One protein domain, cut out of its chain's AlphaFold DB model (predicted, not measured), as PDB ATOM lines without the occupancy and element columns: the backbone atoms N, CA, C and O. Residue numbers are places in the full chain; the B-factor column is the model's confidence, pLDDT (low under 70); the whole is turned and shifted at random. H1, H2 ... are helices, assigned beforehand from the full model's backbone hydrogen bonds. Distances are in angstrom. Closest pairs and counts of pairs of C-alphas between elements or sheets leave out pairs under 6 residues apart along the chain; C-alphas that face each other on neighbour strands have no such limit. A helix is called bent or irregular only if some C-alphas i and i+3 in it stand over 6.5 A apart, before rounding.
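Overview. This is residues 8 to 45 and 115 to 193 of the 204 residues of an uncharacterized protein of Pirellulimonas nuda (UniProt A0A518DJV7). The straight helix H2 crosses over H3a and H4, while H5 packs on H3a and H4 away from H2. Beyond the bend in H3, the arm H3b folds back beside H6 at one end of the model, and the small helix H1 lies at the other end, near the first residue of H2 and the later part of H4. The printed part has 117 residues with six named helices, in the order H1, H2, H3, H4, H5, H6, and no named strand; the class is all helix, and the helices that touch are mostly crossed. The whole is compact, with a radius of gyration of the C-alphas of 13.7 A and spans of 38 by 34 by 23 A.

Along the chain. H1 is residues 8 to 14, beginning at C-alpha 8 at (95.293, 90.002, 118.621). H2, residues 20 to 35, is 22.8 A long. H3, residues 118 to 143, was assigned as one helix by its hydrogen bonds but is bent: C-alphas 132 and 135 are 9.6 A apart. Its arms are H3a, residues 118 to 132, 20.5 A long and beginning at C-alpha 118 at (105.992, 82.241, 102.474), and H3b, residues 135 to 143, 14.2 A long and irregular, with C-alphas 135 and 138 7.2 A apart. H4, residues 149 to 161, is 19.0 A long. H5 is residues 173 to 176. H6, residues 182 to 188, ends at C-alpha 188 at (100.210, 96.617, 86.256); it is neither bent nor irregular, but only just: C-alphas 185 and 188 are 6.4 A apart.

Arrangement. H1 is close to H2 but not clearly touching, the closest C-alphas being those of Leu 12 and Ala 20, 6.7 A apart. H3 is the hub, touching four helices. H2 touches H3a with residues 26 to 33 alone, about perpendicular at 77 degrees; the closest C-alphas, of Ala 29 and Ile 125, are 5.1 A apart. H2 touches H4 with residues 22 to 26 alone, about perpendicular at 89 degrees, closest at the C-alphas of Tyr 23 and Ile 155, 6.4 A. H3a and H4 only just touch, with 3 pairs of C-alphas within 8 A, closest at Cys 122 and Thr 149, 6.7 A. H5 touches H4, with C-alphas 150 and 176 the closest at 4.9 A, and H3a, with C-alphas 118 and 175 the closest at 5.0 A. H6 touches H3b at a shallow tilt of 24 degrees, opposite ways, closest at C-alphas 135 and 187, 5.5 A. H2 and H6 are apart. Every O i to N i+4 pair is within hydrogen-bond range in H1, H2 and H3a; the counts are 4 of 5 in H3b, 8 of 9 in H4 and 2 of 3 in H6, and H5 is too short for such a pair.

Size, cuts and confidence. The C-alphas farthest apart, of Arg 14 and Arg 193, are 41.0 A apart. Residues 46 to 114 are not printed; C-alphas 45 and 115 are 7.8 A apart across this cut, which lies in the link from H2 to H3. The link from H4 to H5 is long, with 11 residues. Mean pLDDT of the printed part is 85.3; residues 8 to 10, 13, 40 to 45 and 189 to 193 are under 70.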
ATOM      1  N   LEU A   8      95.107  88.999 119.663       67.69
ATOM      2  CA  LEU A   8      95.293  90.002 118.621       67.69
ATOM      3  C   LEU A   8      95.167  91.435 119.165       67.69
ATOM      4  O   LEU A   8      95.879  92.326 118.720       67.69
ATOM      5  N   ALA A   9      94.292  91.680 120.141       62.69
ATOM      6  CA  ALA A   9      94.147  92.989 120.774       62.69
ATOM      7  C   ALA A   9      95.375  93.368 121.616       62.69
ATOM      8  O   ALA A   9      95.727  94.548 121.663       62.69
ATOM      9  N   GLU A  10      96.049  92.403 122.248       67.75
ATOM     10  CA  GLU A  10      97.332  92.651 122.923       67.75
ATOM     11  C   GLU A  10      98.463  92.896 121.928       67.75
ATOM     12  O   GLU A  10      99.223  93.855 122.090       67.75
ATOM     13  N   LEU A  11      98.516  92.115 120.846       74.19
ATOM     14  CA  LEU A  11      99.468  92.342 119.761       74.19
ATOM     15  C   LEU A  11      99.321  93.750 119.174       74.19
ATOM     16  O   LEU A  11     100.304  94.475 119.084       74.19
ATOM     17  N   LEU A  12      98.095  94.184 118.869       72.44
ATOM     18  CA  LEU A  12      97.810  95.522 118.331       72.44
ATOM     19  C   LEU A  12      98.111  96.659 119.322       72.44
ATOM     20  O   LEU A  12      98.259  97.817 118.922       72.44
ATOM     21  N   ARG A  13      98.190  96.359 120.625       69.56
ATOM     22  CA  ARG A  13      98.653  97.320 121.637       69.56
ATOM     23  C   ARG A  13     100.178  97.433 121.648       69.56
ATOM     24  O   ARG A  13     100.666  98.550 121.833       69.56
ATOM     25  N   ARG A  14     100.893  96.320 121.442       71.62
ATOM     26  CA  ARG A  14     102.362  96.223 121.478       71.62
ATOM     27  C   ARG A  14     103.023  96.653 120.168       71.62
ATOM     28  O   ARG A  14     103.995  97.403 120.203       71.62
ATOM     29  N   ASP A  15     102.486  96.221 119.033       75.88
ATOM     30  CA  ASP A  15     102.980  96.543 117.697       75.88
ATOM     31  C   ASP A  15     101.921  97.327 116.911       75.88
ATOM     32  O   ASP A  15     100.850  96.826 116.570       75.88
ATOM     33  N   ARG A  16     102.229  98.599 116.638       78.81
ATOM     34  CA  ARG A  16     101.377  99.515 115.861       78.81
ATOM     35  C   ARG A  16     101.900  99.759 114.451       78.81
ATOM     36  O   ARG A  16     101.433 100.688 113.789       78.81
ATOM     37  N   ARG A  17     102.887  98.984 113.993       90.38
ATOM     38  CA  ARG A  17     103.430  99.117 112.638       90.38
ATOM     39  C   ARG A  17     102.368  98.809 111.583       90.38
ATOM     40  O   ARG A  17     102.336  99.477 110.550       90.38
ATOM     41  N   TYR A  18     101.480  97.859 111.878       92.81
ATOM     42  CA  TYR A  18     100.394  97.444 110.997       92.81
ATOM     43  C   TYR A  18      99.028  97.676 111.637       92.81
ATOM     44  O   TYR A  18      98.841  97.531 112.845       92.81
ATOM     45  N   ARG A  19      98.041  98.041 110.815       91.81
ATOM     46  CA  ARG A  19      96.646  98.131 111.266       91.81
ATOM     47  C   ARG A  19      96.054  96.737 111.458       91.81
ATOM     48  O   ARG A  19      96.414  95.818 110.734       91.81
ATOM     49  N   ALA A  20      95.069  96.624 112.350       89.75
ATOM     50  CA  ALA A  20      94.298  95.395 112.572       89.75
ATOM     51  C   ALA A  20      93.795  94.764 111.263       89.75
ATOM     52  O   ALA A  20      93.891  93.555 111.077       89.75
ATOM     53  N   ASP A  21      93.348  95.606 110.330       93.00
ATOM     54  CA  ASP A  21      92.881  95.199 109.006       93.00
ATOM     55  C   ASP A  21      93.921  94.370 108.227       93.00
ATOM     56  O   ASP A  21      93.549  93.422 107.546       93.00
ATOM     57  N   ALA A  22      95.222  94.666 108.362       94.12
ATOM     58  CA  ALA A  22      96.277  93.902 107.695       94.12
ATOM     59  C   ALA A  22      96.389  92.471 108.233       94.12
ATOM     60  O   ALA A  22      96.599  91.542 107.456       94.12
ATOM     61  N   TYR A  23      96.227  92.287 109.544       91.25
ATOM     62  CA  TYR A  23      96.279  90.965 110.169       91.25
ATOM     63  C   TYR A  23      95.103  90.097 109.721       91.25
ATOM     64  O   TYR A  23      95.309  88.954 109.317       91.25
ATOM     65  N   PHE A  24      93.888  90.656 109.729       90.88
ATOM     66  CA  PHE A  24      92.704  89.957 109.224       90.88
ATOM     67  C   PHE A  24      92.854  89.610 107.745       90.88
ATOM     68  O   PHE A  24      92.630  88.471 107.351       90.88
ATOM     69  N   PHE A  25      93.339  90.559 106.947       94.62
ATOM     70  CA  PHE A  25      93.551  90.350 105.525       94.62
ATOM     71  C   PHE A  25      94.560  89.228 105.222       94.62
ATOM     72  O   PHE A  25      94.330  88.430 104.316       94.62
ATOM     73  N   VAL A  26      95.663  89.128 105.975       92.88
ATOM     74  CA  VAL A  26      96.632  88.026 105.819       92.88
ATOM     75  C   VAL A  26      96.006  86.680 106.195       92.88
ATOM     76  O   VAL A  26      96.244  85.686 105.508       92.88
ATOM     77  N   PHE A  27      95.171  86.642 107.234       89.38
ATOM     78  CA  PHE A  27      94.447  85.432 107.625       89.38
ATOM     79  C   PHE A  27      93.461  84.979 106.535       89.38
ATOM     80  O   PHE A  27      93.462  83.815 106.130       89.38
ATOM     81  N   ASP A  28      92.681  85.915 105.991       91.12
ATOM     82  CA  ASP A  28      91.747  85.649 104.897       91.12
ATOM     83  C   ASP A  28      92.475  85.189 103.627       91.12
ATOM     84  O   ASP A  28      92.027  84.264 102.948       91.12
ATOM     85  N   ALA A  29      93.637  85.775 103.328       92.12
ATOM     86  CA  ALA A  29      94.462  85.373 102.195       92.12
ATOM     87  C   ALA A  29      95.061  83.966 102.358       92.12
ATOM     88  O   ALA A  29      95.143  83.223 101.377       92.12
ATOM     89  N   LEU A  30      95.452  83.572 103.576       89.25
ATOM     90  CA  LEU A  30      95.901  82.208 103.863       89.25
ATOM     91  C   LEU A  30      94.770  81.204 103.621       89.25
ATOM     92  O   LEU A  30      94.959  80.208 102.920       89.25
ATOM     93  N   ARG A  31      93.573  81.503 104.130       87.75
ATOM     94  CA  ARG A  31      92.388  80.681 103.884       87.75
ATOM     95  C   ARG A  31      92.052  80.615 102.395       87.75
ATOM     96  O   ARG A  31      91.774  79.542 101.870       87.75
ATOM     97  N   PHE A  32      92.133  81.736 101.683       88.69
ATOM     98  CA  PHE A  32      91.968  81.772 100.232       88.69
ATOM     99  C   PHE A  32      92.980  80.859  99.520       88.69
ATOM    100  O   PHE A  32      92.607  80.121  98.604       88.69
ATOM    101  N   ALA A  33      94.239  80.842  99.964       88.56
ATOM    102  CA  ALA A  33      95.256  79.939  99.432       88.56
ATOM    103  C   ALA A  33      94.852  78.465  99.606       88.56
ATOM    104  O   ALA A  33      94.899  77.690  98.648       88.56
ATOM    105  N   GLN A  34      94.411  78.088 100.805       85.56
ATOM    106  CA  GLN A  34      94.059  76.709 101.149       85.56
ATOM    107  C   GLN A  34      92.757  76.239 100.479       85.56
ATOM    108  O   GLN A  34      92.720  75.141  99.912       85.56
ATOM    109  N   ASP A  35      91.719  77.078 100.506       84.75
ATOM    110  CA  ASP A  35      90.364  76.747 100.048       84.75
ATOM    111  C   ASP A  35      90.224  76.875  98.525       84.75
ATOM    112  O   ASP A  35      89.664  75.998  97.870       84.75
ATOM    113  N   HIS A  36      90.725  77.972  97.945       79.56
ATOM    114  CA  HIS A  36      90.446  78.331  96.547       79.56
ATOM    115  C   HIS A  36      91.592  77.989  95.603       79.56
ATOM    116  O   HIS A  36      91.355  77.625  94.451       79.56
ATOM    117  N   LEU A  37      92.838  78.115  96.064       79.12
ATOM    118  CA  LEU A  37      94.006  77.780  95.249       79.12
ATOM    119  C   LEU A  37      94.476  76.338  95.464       79.12
ATOM    120  O   LEU A  37      95.338  75.870  94.720       79.12
ATOM    121  N   GLY A  38      93.919  75.638  96.461       80.56
ATOM    122  CA  GLY A  38      94.369  74.307  96.858       80.56
ATOM    123  C   GLY A  38      95.847  74.285  97.253       80.56
ATOM    124  O   GLY A  38      96.495  73.248  97.127       80.56
ATOM    125  N   MET A  39      96.391  75.434  97.663       79.50
ATOM    126  CA  MET A  39      97.783  75.577  98.055       79.50
ATOM    127  C   MET A  39      98.021  74.951  99.426       79.50
ATOM    128  O   MET A  39      97.146  74.911 100.293       79.50
ATOM    129  N   GLY A  40      99.256  74.498  99.592       66.38
ATOM    130  CA  GLY A  40      99.800  73.961 100.821       66.38
ATOM    131  C   GLY A  40     100.044  72.454 100.774       66.38
ATOM    132  O   GLY A  40      99.350  71.707 100.084       66.38
ATOM    133  N   GLN A  41     101.094  72.024 101.467       64.56
ATOM    134  CA  GLN A  41     101.523  70.629 101.573       64.56
ATOM    135  C   GLN A  41     101.292  70.129 102.999       64.56
ATOM    136  O   GLN A  41     101.319  70.916 103.941       64.56
ATOM    137  N   GLU A  42     101.071  68.828 103.177       57.88
ATOM    138  CA  GLU A  42     101.095  68.219 104.510       57.88
ATOM    139  C   GLU A  42     102.537  68.276 105.033       57.88
ATOM    140  O   GLU A  42     103.376  67.451 104.674       57.88
ATOM    141  N   ALA A  43     102.850  69.301 105.822       56.69
ATOM    142  CA  ALA A  43     104.132  69.438 106.494       56.69
ATOM    143  C   ALA A  43     103.908  69.307 108.000       56.69
ATOM    144  O   ALA A  43     102.928  69.821 108.535       56.69
ATOM    145  N   ALA A  44     104.826  68.622 108.685       59.09
ATOM    146  CA  ALA A  44     104.774  68.494 110.133       59.09
ATOM    147  C   ALA A  44     104.955  69.882 110.773       59.09
ATOM    148  O   ALA A  44     106.056  70.440 110.768       59.09
ATOM    149  N   SER A  45     103.866  70.449 111.296       61.69
ATOM    150  CA  SER A  45     103.905  71.684 112.079       61.69
ATOM    151  C   SER A  45     104.722  71.472 113.350       61.69
ATOM    152  O   SER A  45     104.629  70.410 113.969       61.69
ATOM    153  N   HIS A 115     100.310  73.272 104.981       81.31
ATOM    154  CA  HIS A 115     101.351  74.275 105.149       81.31
ATOM    155  C   HIS A 115     101.593  75.026 103.850       81.31
ATOM    156  O   HIS A 115     101.933  74.412 102.838       81.31
ATOM    157  N   VAL A 116     101.437  76.343 103.880       83.25
ATOM    158  CA  VAL A 116     101.658  77.225 102.733       83.25
ATOM    159  C   VAL A 116     102.994  77.933 102.940       83.25
ATOM    160  O   VAL A 116     103.166  78.609 103.950       83.25
ATOM    161  N   SER A 117     103.928  77.802 101.990       89.19
ATOM    162  CA  SER A 117     105.226  78.489 102.093       89.19
ATOM    163  C   SER A 117     105.061  80.011 102.019       89.19
ATOM    164  O   SER A 117     104.086  80.506 101.442       89.19
ATOM    165  N   GLY A 118     106.038  80.773 102.517       88.81
ATOM    166  CA  GLY A 118     105.992  82.241 102.474       88.81
ATOM    167  C   GLY A 118     105.790  82.809 101.064       88.81
ATOM    168  O   GLY A 118     104.956  83.693 100.857       88.81
ATOM    169  N   GLN A 119     106.448  82.227 100.056       91.50
ATOM    170  CA  GLN A 119     106.295  82.639  98.655       91.50
ATOM    171  C   GLN A 119     104.902  82.303  98.105       91.50
ATOM    172  O   GLN A 119     104.307  83.107  97.381       91.50
ATOM    173  N   GLN A 120     104.357  81.131  98.453       91.44
ATOM    174  CA  GLN A 120     102.999  80.746  98.061       91.44
ATOM    175  C   GLN A 120     101.961  81.667  98.701       91.44
ATOM    176  O   GLN A 120     101.032  82.110  98.023       91.44
ATOM    177  N   LEU A 121     102.147  82.002  99.977       92.50
ATOM    178  CA  LEU A 121     101.284  82.925 100.697       92.50
ATOM    179  C   LEU A 121     101.363  84.334 100.097       92.50
ATOM    180  O   LEU A 121     100.324  84.948  99.886       92.50
ATOM    181  N   CYS A 122     102.551  84.824  99.735       94.50
ATOM    182  CA  CYS A 122     102.705  86.116  99.055       94.50
ATOM    183  C   CYS A 122     101.937  86.171  97.728       94.50
ATOM    184  O   CYS A 122     101.232  87.144  97.457       94.50
ATOM    185  N   GLU A 123     102.031  85.128  96.902       92.50
ATOM    186  CA  GLU A 123     101.289  85.066  95.639       92.50
ATOM    187  C   GLU A 123      99.772  84.935  95.875       92.50
ATOM    188  O   GLU A 123      98.979  85.548  95.154       92.50
ATOM    189  N   ALA A 124      99.346  84.195  96.901       93.44
ATOM    190  CA  ALA A 124      97.940  84.121  97.290       93.44
ATOM    191  C   ALA A 124      97.411  85.481  97.762       93.44
ATOM    192  O   ALA A 124      96.383  85.936  97.265       93.44
ATOM    193  N   ILE A 125      98.153  86.168  98.635       94.94
ATOM    194  CA  ILE A 125      97.880  87.533  99.095       94.94
ATOM    195  C   ILE A 125      97.751  88.481  97.908       94.94
ATOM    196  O   ILE A 125      96.811  89.267  97.837       94.94
ATOM    197  N   ARG A 126      98.667  88.395  96.946       93.94
ATOM    198  CA  ARG A 126      98.653  89.238  95.756       93.94
ATOM    199  C   ARG A 126      97.383  89.041  94.928       93.94
ATOM    200  O   ARG A 126      96.741  90.019  94.543       93.94
ATOM    201  N   ARG A 127      97.004  87.786  94.666       92.44
ATOM    202  CA  ARG A 127      95.765  87.453  93.942       92.44
ATOM    203  C   ARG A 127      94.534  87.900  94.711       92.44
ATOM    204  O   ARG A 127      93.646  88.503  94.118       92.44
ATOM    205  N   TYR A 128      94.513  87.647  96.012       94.06
ATOM    206  CA  TYR A 128      93.417  88.026  96.887       94.06
ATOM    207  C   TYR A 128      93.249  89.552  96.948       94.06
ATOM    208  O   TYR A 128      92.147  90.062  96.779       94.06
ATOM    209  N   ALA A 129      94.345  90.309  97.049       94.12
ATOM    210  CA  ALA A 129      94.319  91.770  97.024       94.12
ATOM    211  C   ALA A 129      93.729  92.319  95.715       94.12
ATOM    212  O   ALA A 129      92.935  93.259  95.732       94.12
ATOM    213  N   LEU A 130      94.109  91.729  94.577       91.88
ATOM    214  CA  LEU A 130      93.589  92.107  93.262       91.88
ATOM    215  C   LEU A 130      92.112  91.732  93.086       91.88
ATOM    216  O   LEU A 130      91.377  92.488  92.455       91.88
ATOM    217  N   ASP A 131      91.682  90.600  93.634       90.50
ATOM    218  CA  ASP A 131      90.286  90.162  93.593       90.50
ATOM    219  C   ASP A 131      89.382  91.073  94.437       90.50
ATOM    220  O   ASP A 131      88.338  91.525  93.969       90.50
ATOM    221  N   GLN A 132      89.826  91.428  95.646       90.44
ATOM    222  CA  GLN A 132      89.041  92.235  96.583       90.44
ATOM    223  C   GLN A 132      89.064  93.737  96.266       90.44
ATOM    224  O   GLN A 132      88.046  94.419  96.394       90.44
ATOM    225  N   TYR A 133      90.217  94.276  95.856       92.38
ATOM    226  CA  TYR A 133      90.428  95.728  95.744       92.38
ATOM    227  C   TYR A 133      90.846  96.198  94.349       92.38
ATOM    228  O   TYR A 133      90.883  97.406  94.088       92.38
ATOM    229  N   GLY A 134      91.175  95.280  93.439       90.31
ATOM    230  CA  GLY A 134      91.651  95.603  92.099       90.31
ATOM    231  C   GLY A 134      92.805  96.607  92.105       90.31
ATOM    232  O   GLY A 134      93.761  96.476  92.866       90.31
ATOM    233  N   LEU A 135      92.694  97.658  91.287       89.06
ATOM    234  CA  LEU A 135      93.708  98.718  91.176       89.06
ATOM    235  C   LEU A 135      93.942  99.507  92.480       89.06
ATOM    236  O   LEU A 135      94.950 100.204  92.598       89.06
ATOM    237  N   LEU A 136      93.033  99.420  93.459       91.38
ATOM    238  CA  LEU A 136      93.191 100.079  94.759       91.38
ATOM    239  C   LEU A 136      94.021  99.256  95.747       91.38
ATOM    240  O   LEU A 136      94.390  99.792  96.791       91.38
ATOM    241  N   ALA A 137      94.366  98.006  95.422       93.88
ATOM    242  CA  ALA A 137      95.098  97.098  96.306       93.88
ATOM    243  C   ALA A 137      96.358  97.739  96.910       93.88
ATOM    244  O   ALA A 137      96.518  97.756  98.130       93.88
ATOM    245  N   LYS A 138      97.209  98.366  96.082       94.12
ATOM    246  CA  LYS A 138      98.427  99.063  96.548       94.12
ATOM    247  C   LYS A 138      98.113 100.185  97.546       94.12
ATOM    248  O   LYS A 138      98.859 100.387  98.502       94.12
ATOM    249  N   HIS A 139      97.029 100.931  97.328       93.69
ATOM    250  CA  HIS A 139      96.648 102.028  98.215       93.69
ATOM    251  C   HIS A 139      96.098 101.511  99.547       93.69
ATOM    252  O   HIS A 139      96.513 101.997 100.596       93.69
ATOM    253  N   VAL A 140      95.210 100.513  99.504       95.25
ATOM    254  CA  VAL A 140      94.589  99.902 100.689       95.25
ATOM    255  C   VAL A 140      95.651  99.272 101.592       95.25
ATOM    256  O   VAL A 140      95.759  99.654 102.756       95.25
ATOM    257  N   LEU A 141      96.511  98.412 101.037       95.31
ATOM    258  CA  LEU A 141      97.623  97.807 101.779       95.31
ATOM    259  C   LEU A 141      98.543  98.880 102.377       95.31
ATOM    260  O   LEU A 141      98.885  98.834 103.561       95.31
ATOM    261  N   GLY A 142      98.847  99.924 101.599       95.50
ATOM    262  CA  GLY A 142      99.650 101.052 102.059       95.50
ATOM    263  C   GLY A 142      99.028 101.834 103.222       95.50
ATOM    264  O   GLY A 142      99.770 102.334 104.073       95.50
ATOM    265  N   GLN A 143      97.696 101.942 103.288       95.69
ATOM    266  CA  GLN A 143      96.988 102.551 104.421       95.69
ATOM    267  C   GLN A 143      97.047 101.691 105.684       95.69
ATOM    268  O   GLN A 143      96.926 102.232 106.783       95.69
ATOM    269  N   TRP A 144      97.241 100.381 105.545       96.25
ATOM    270  CA  TRP A 144      97.408  99.458 106.666       96.25
ATOM    271  C   TRP A 144      98.852  99.300 107.138       96.25
ATOM    272  O   TRP A 144      99.099  98.550 108.077       96.25
ATOM    273  N   GLY A 145      99.788 100.032 106.527       94.62
ATOM    274  CA  GLY A 145     101.213  99.975 106.856       94.62
ATOM    275  C   GLY A 145     101.998  98.945 106.041       94.62
ATOM    276  O   GLY A 145     103.207  98.858 106.207       94.62
ATOM    277  N   VAL A 146     101.347  98.224 105.124       96.31
ATOM    278  CA  VAL A 146     101.977  97.209 104.270       96.31
ATOM    279  C   VAL A 146     102.450  97.854 102.969       96.31
ATOM    280  O   VAL A 146     101.657  98.403 102.201       96.31
ATOM    281  N   ARG A 147     103.756  97.810 102.709       94.56
ATOM    282  CA  ARG A 147     104.394  98.487 101.569       94.56
ATOM    283  C   ARG A 147     105.198  97.554 100.676       94.56
ATOM    284  O   ARG A 147     105.408  97.904  99.517       94.56
ATOM    285  N   LYS A 148     105.633  96.415 101.202       95.12
ATOM    286  CA  LYS A 148     106.418  95.401 100.494       95.12
ATOM    287  C   LYS A 148     106.083  94.006 101.009       95.12
ATOM    288  O   LYS A 148     105.407  93.867 102.025       95.12
ATOM    289  N   THR A 149     106.556  92.978 100.313       95.69
ATOM    290  CA  THR A 149     106.279  91.586 100.684       95.69
ATOM    291  C   THR A 149     106.863  91.217 102.045       95.69
ATOM    292  O   THR A 149     106.225  90.479 102.787       95.69
ATOM    293  N   ASP A 150     107.983  91.830 102.435       95.00
ATOM    294  CA  ASP A 150     108.616  91.638 103.742       95.00
ATOM    295  C   ASP A 150     107.650  91.959 104.898       95.00
ATOM    296  O   ASP A 150     107.691  91.323 105.949       95.00
ATOM    297  N   ASP A 151     106.755  92.937 104.701       95.50
ATOM    298  CA  ASP A 151     105.785  93.333 105.722       95.50
ATOM    299  C   ASP A 151     104.758  92.216 105.986       95.50
ATOM    300  O   ASP A 151     104.287  92.072 107.113       95.50
ATOM    301  N   PHE A 152     104.447  91.381 104.984       94.88
ATOM    302  CA  PHE A 152     103.621  90.187 105.191       94.88
ATOM    303  C   PHE A 152     104.325  89.173 106.085       94.88
ATOM    304  O   PHE A 152     103.678  88.598 106.956       94.88
ATOM    305  N   GLY A 153     105.638  88.999 105.915       92.31
ATOM    306  CA  GLY A 153     106.442  88.149 106.787       92.31
ATOM    307  C   GLY A 153     106.344  88.601 108.240       92.31
ATOM    308  O   GLY A 153     106.000  87.807 109.108       92.31
ATOM    309  N   GLU A 154     106.538  89.892 108.516       92.81
ATOM    310  CA  GLU A 154     106.406  90.408 109.887       92.81
ATOM    311  C   GLU A 154     105.006  90.191 110.472       92.81
ATOM    312  O   GLU A 154     104.875  89.819 111.635       92.81
ATOM    313  N   ILE A 155     103.948  90.375 109.674       92.44
ATOM    314  CA  ILE A 155     102.572  90.101 110.110       92.44
ATOM    315  C   ILE A 155     102.388  88.616 110.447       92.44
ATOM    316  O   ILE A 155     101.819  88.298 111.488       92.44
ATOM    317  N   VAL A 156     102.880  87.709 109.600       90.88
ATOM    318  CA  VAL A 156     102.775  86.256 109.809       90.88
ATOM    319  C   VAL A 156     103.534  85.826 111.062       90.88
ATOM    320  O   VAL A 156     102.975  85.123 111.899       90.88
ATOM    321  N   PHE A 157     104.771  86.288 111.246       90.06
ATOM    322  CA  PHE A 157     105.553  85.969 112.444       90.06
ATOM    323  C   PHE A 157     104.919  86.537 113.713       90.06
ATOM    324  O   PHE A 157     104.819  85.826 114.705       90.06
ATOM    325  N   ASN A 158     104.381  87.755 113.660       89.56
ATOM    326  CA  ASN A 158     103.610  88.314 114.765       89.56
ATOM    327  C   ASN A 158     102.392  87.441 115.137       89.56
ATOM    328  O   ASN A 158     102.046  87.344 116.312       89.56
ATOM    329  N   LEU A 159     101.732  86.813 114.155       86.12
ATOM    330  CA  LEU A 159     100.610  85.892 114.381       86.12
ATOM    331  C   LEU A 159     101.061  84.530 114.931       86.12
ATOM    332  O   LEU A 159     100.330  83.925 115.717       86.12
ATOM    333  N   ILE A 160     102.250  84.062 114.544       86.50
ATOM    334  CA  ILE A 160     102.878  82.859 115.108       86.50
ATOM    335  C   ILE A 160     103.227  83.085 116.582       86.50
ATOM    336  O   ILE A 160     102.900  82.249 117.418       86.50
ATOM    337  N   ASP A 161     103.813  84.238 116.910       84.56
ATOM    338  CA  ASP A 161     104.249  84.573 118.271       84.56
ATOM    339  C   ASP A 161     103.087  84.604 119.283       84.56
ATOM    340  O   ASP A 161     103.294  84.365 120.469       84.56
ATOM    341  N   ILE A 162     101.859  84.880 118.827       83.00
ATOM    342  CA  ILE A 162     100.642  84.854 119.661       83.00
ATOM    343  C   ILE A 162      99.849  83.540 119.549       83.00
ATOM    344  O   ILE A 162      98.687  83.486 119.960       83.00
ATOM    345  N   GLY A 163     100.425  82.504 118.933       80.75
ATOM    346  CA  GLY A 163      99.814  81.180 118.788       80.75
ATOM    347  C   GLY A 163      98.611  81.122 117.839       80.75
ATOM    348  O   GLY A 163      97.853  80.155 117.864       80.75
ATOM    349  N   LYS A 164      98.398  82.144 116.997       80.38
ATOM    350  CA  LYS A 164      97.288  82.183 116.023       80.38
ATOM    351  C   LYS A 164      97.633  81.545 114.677       80.38
ATOM    352  O   LYS A 164      96.731  81.302 113.878       80.38
ATOM    353  N   MET A 165      98.910  81.264 114.424       82.06
ATOM    354  CA  MET A 165      99.394  80.500 113.272       82.06
ATOM    355  C   MET A 165     100.505  79.542 113.710       82.06
ATOM    356  O   MET A 165     101.270  79.847 114.621       82.06
ATOM    357  N   ARG A 166     100.608  78.381 113.054       80.56
ATOM    358  CA  ARG A 166     101.709  77.430 113.267       80.56
ATOM    359  C   ARG A 166     102.774  77.638 112.189       80.56
ATOM    360  O   ARG A 166     102.439  77.865 111.029       80.56
ATOM    361  N   ARG A 167     104.044  77.535 112.579       81.94
ATOM    362  CA  ARG A 167     105.205  77.550 111.675       81.94
ATOM    363  C   ARG A 167     105.747  76.144 111.442       81.94
ATOM    364  O   ARG A 167     105.575  75.249 112.274       81.94
ATOM    365  N   THR A 168     106.476  75.974 110.353       79.31
ATOM    366  CA  THR A 168     107.389  74.850 110.137       79.31
ATOM    367  C   THR A 168     108.827  75.244 110.494       79.31
ATOM    368  O   THR A 168     109.119  76.392 110.851       79.31
ATOM    369  N   LYS A 169     109.739  74.264 110.473       72.81
ATOM    370  CA  LYS A 169     111.167  74.477 110.783       72.81
ATOM    371  C   LYS A 169     111.868  75.319 109.726       72.81
ATOM    372  O   LYS A 169     112.796  76.043 110.068       72.81
ATOM    373  N   ASP A 170     111.386  75.238 108.494       74.94
ATOM    374  CA  ASP A 170     111.988  75.887 107.338       74.94
ATOM    375  C   ASP A 170     111.431  77.297 107.087       74.94
ATOM    376  O   ASP A 170     112.018  78.033 106.303       74.94
ATOM    377  N   ASP A 171     110.345  77.703 107.761       83.69
ATOM    378  CA  ASP A 171     109.771  79.036 107.561       83.69
ATOM    379  C   ASP A 171     110.639  80.120 108.200       83.69
ATOM    380  O   ASP A 171     110.859  80.163 109.419       83.69
ATOM    381  N   THR A 172     111.073  81.056 107.364       87.94
ATOM    382  CA  THR A 172     111.883  82.207 107.744       87.94
ATOM    383  C   THR A 172     111.239  83.506 107.267       87.94
ATOM    384  O   THR A 172     110.420  83.534 106.351       87.94
ATOM    385  N   ARG A 173     111.619  84.638 107.874       90.31
ATOM    386  CA  ARG A 173     111.206  85.963 107.368       90.31
ATOM    387  C   ARG A 173     111.748  86.223 105.958       90.31
ATOM    388  O   ARG A 173     111.127  86.957 105.197       90.31
ATOM    389  N   GLU A 174     112.876  85.604 105.607       90.81
ATOM    390  CA  GLU A 174     113.516  85.727 104.293       90.81
ATOM    391  C   GLU A 174     112.634  85.184 103.163       90.81
ATOM    392  O   GLU A 174     112.686  85.710 102.053       90.81
ATOM    393  N   ASP A 175     111.739  84.232 103.454       89.62
ATOM    394  CA  ASP A 175     110.786  83.687 102.477       89.62
ATOM    395  C   ASP A 175     109.793  84.721 101.928       89.62
ATOM    396  O   ASP A 175     109.122  84.475 100.923       89.62
ATOM    397  N   PHE A 176     109.703  85.880 102.583       93.12
ATOM    398  CA  PHE A 176     108.820  86.984 102.229       93.12
ATOM    399  C   PHE A 176     109.569  88.167 101.607       93.12
ATOM    400  O   PHE A 176     108.931  89.125 101.164       93.12
ATOM    401  N   VAL A 177     110.902  88.134 101.553       92.44
ATOM    402  CA  VAL A 177     111.700  89.270 101.080       92.44
ATOM    403  C   VAL A 177     111.684  89.341  99.557       92.44
ATOM    404  O   VAL A 177     112.017  88.371  98.883       92.44
ATOM    405  N   ASP A 178     111.307  90.508  99.027       89.94
ATOM    406  CA  ASP A 178     111.344  90.832  97.589       89.94
ATOM    407  C   ASP A 178     110.683  89.775  96.672       89.94
ATOM    408  O   ASP A 178     111.139  89.497  95.563       89.94
ATOM    409  N   VAL A 179     109.587  89.152  97.133       92.19
ATOM    410  CA  VAL A 179     108.887  88.102  96.365       92.19
ATOM    411  C   VAL A 179     108.231  88.691  95.114       92.19
ATOM    412  O   VAL A 179     108.194  88.054  94.062       92.19
ATOM    413  N   PHE A 180     107.695  89.908  95.225       90.69
ATOM    414  CA  PHE A 180     107.219  90.688  94.090       90.69
ATOM    415  C   PHE A 180     107.198  92.186  94.416       90.69
ATOM    416  O   PHE A 180     106.920  92.593  95.546       90.69
ATOM    417  N   ASP A 181     107.389  93.022  93.395       91.56
ATOM    418  CA  ASP A 181     107.215  94.468  93.517       91.56
ATOM    419  C   ASP A 181     105.725  94.850  93.517       91.56
ATOM    420  O   ASP A 181     104.950  94.405  92.671       91.56
ATOM    421  N   PHE A 182     105.293  95.704  94.446       91.12
ATOM    422  CA  PHE A 182     103.878  96.070  94.585       91.12
ATOM    423  C   PHE A 182     103.349  96.903  93.413       91.12
ATOM    424  O   PHE A 182     102.150  96.873  93.133       91.12
ATOM    425  N   GLU A 183     104.195  97.676  92.736       86.00
ATOM    426  CA  GLU A 183     103.774  98.438  91.562       86.00
ATOM    427  C   GLU A 183     103.503  97.504  90.387       86.00
ATOM    428  O   GLU A 183     102.418  97.525  89.802       86.00
ATOM    429  N   GLU A 184     104.435  96.604  90.104       85.38
ATOM    430  CA  GLU A 184     104.259  95.601  89.064       85.38
ATOM    431  C   GLU A 184     103.146  94.603  89.412       85.38
ATOM    432  O   GLU A 184     102.254  94.330  88.606       85.38
ATOM    433  N   GLY A 185     103.168  94.079  90.633       83.88
ATOM    434  CA  GLY A 185     102.325  92.984  91.083       83.88
ATOM    435  C   GLY A 185     100.865  93.358  91.315       83.88
ATOM    436  O   GLY A 185     100.009  92.501  91.086       83.88
ATOM    437  N   LEU A 186     100.574  94.597  91.736       87.81
ATOM    438  CA  LEU A 186      99.221  95.034  92.115       87.81
ATOM    439  C   LEU A 186      98.619  96.093  91.185       87.81
ATOM    440  O   LEU A 186      97.398  96.200  91.105       87.81
ATOM    441  N   VAL A 187      99.436  96.887  90.487       81.94
ATOM    442  CA  VAL A 187      98.924  97.950  89.602       81.94
ATOM    443  C   VAL A 187      98.925  97.487  88.151       81.94
ATOM    444  O   VAL A 187      97.904  97.574  87.472       81.94
ATOM    445  N   ASN A 188     100.045  96.938  87.677       76.00
ATOM    446  CA  ASN A 188     100.210  96.617  86.256       76.00
ATOM    447  C   ASN A 188      99.541  95.299  85.836       76.00
ATOM    448  O   ASN A 188      99.235  95.110  84.659       76.00
ATOM    449  N   GLN A 189      99.296  94.387  86.779       66.69
ATOM    450  CA  GLN A 189      98.760  93.051  86.490       66.69
ATOM    451  C   GLN A 189      97.235  92.923  86.636       66.69
ATOM    452  O   GLN A 189      96.692  91.829  86.474       66.69
ATOM    453  N   PHE A 190      96.513  94.021  86.876       62.44
ATOM    454  CA  PHE A 190      95.053  93.972  86.912       62.44
ATOM    455  C   PHE A 190      94.472  93.790  85.500       62.44
ATOM    456  O   PHE A 190      94.520  94.689  84.658       62.44
ATOM    457  N   ARG A 191      93.874  92.621  85.236       59.12
ATOM    458  CA  ARG A 191      93.028  92.400  84.057       59.12
ATOM    459  C   ARG A 191      91.571  92.661  84.422       59.12
ATOM    460  O   ARG A 191      91.000  91.932  85.225       59.12
ATOM    461  N   PHE A 192      90.949  93.639  83.766       57.88
ATOM    462  CA  PHE A 192      89.494  93.790  83.780       57.88
ATOM    463  C   PHE A 192      88.838  92.502  83.265       57.88
ATOM    464  O   PHE A 192      88.908  92.197  82.072       57.88
ATOM    465  N   ARG A 193      88.180  91.752  84.152       56.59
ATOM    466  CA  ARG A 193      87.239  90.707  83.749       56.59
ATOM    467  C   ARG A 193      85.889  91.383  83.533       56.59
ATOM    468  O   ARG A 193      85.230  91.772  84.492       56.59
TER     469      ARG A 193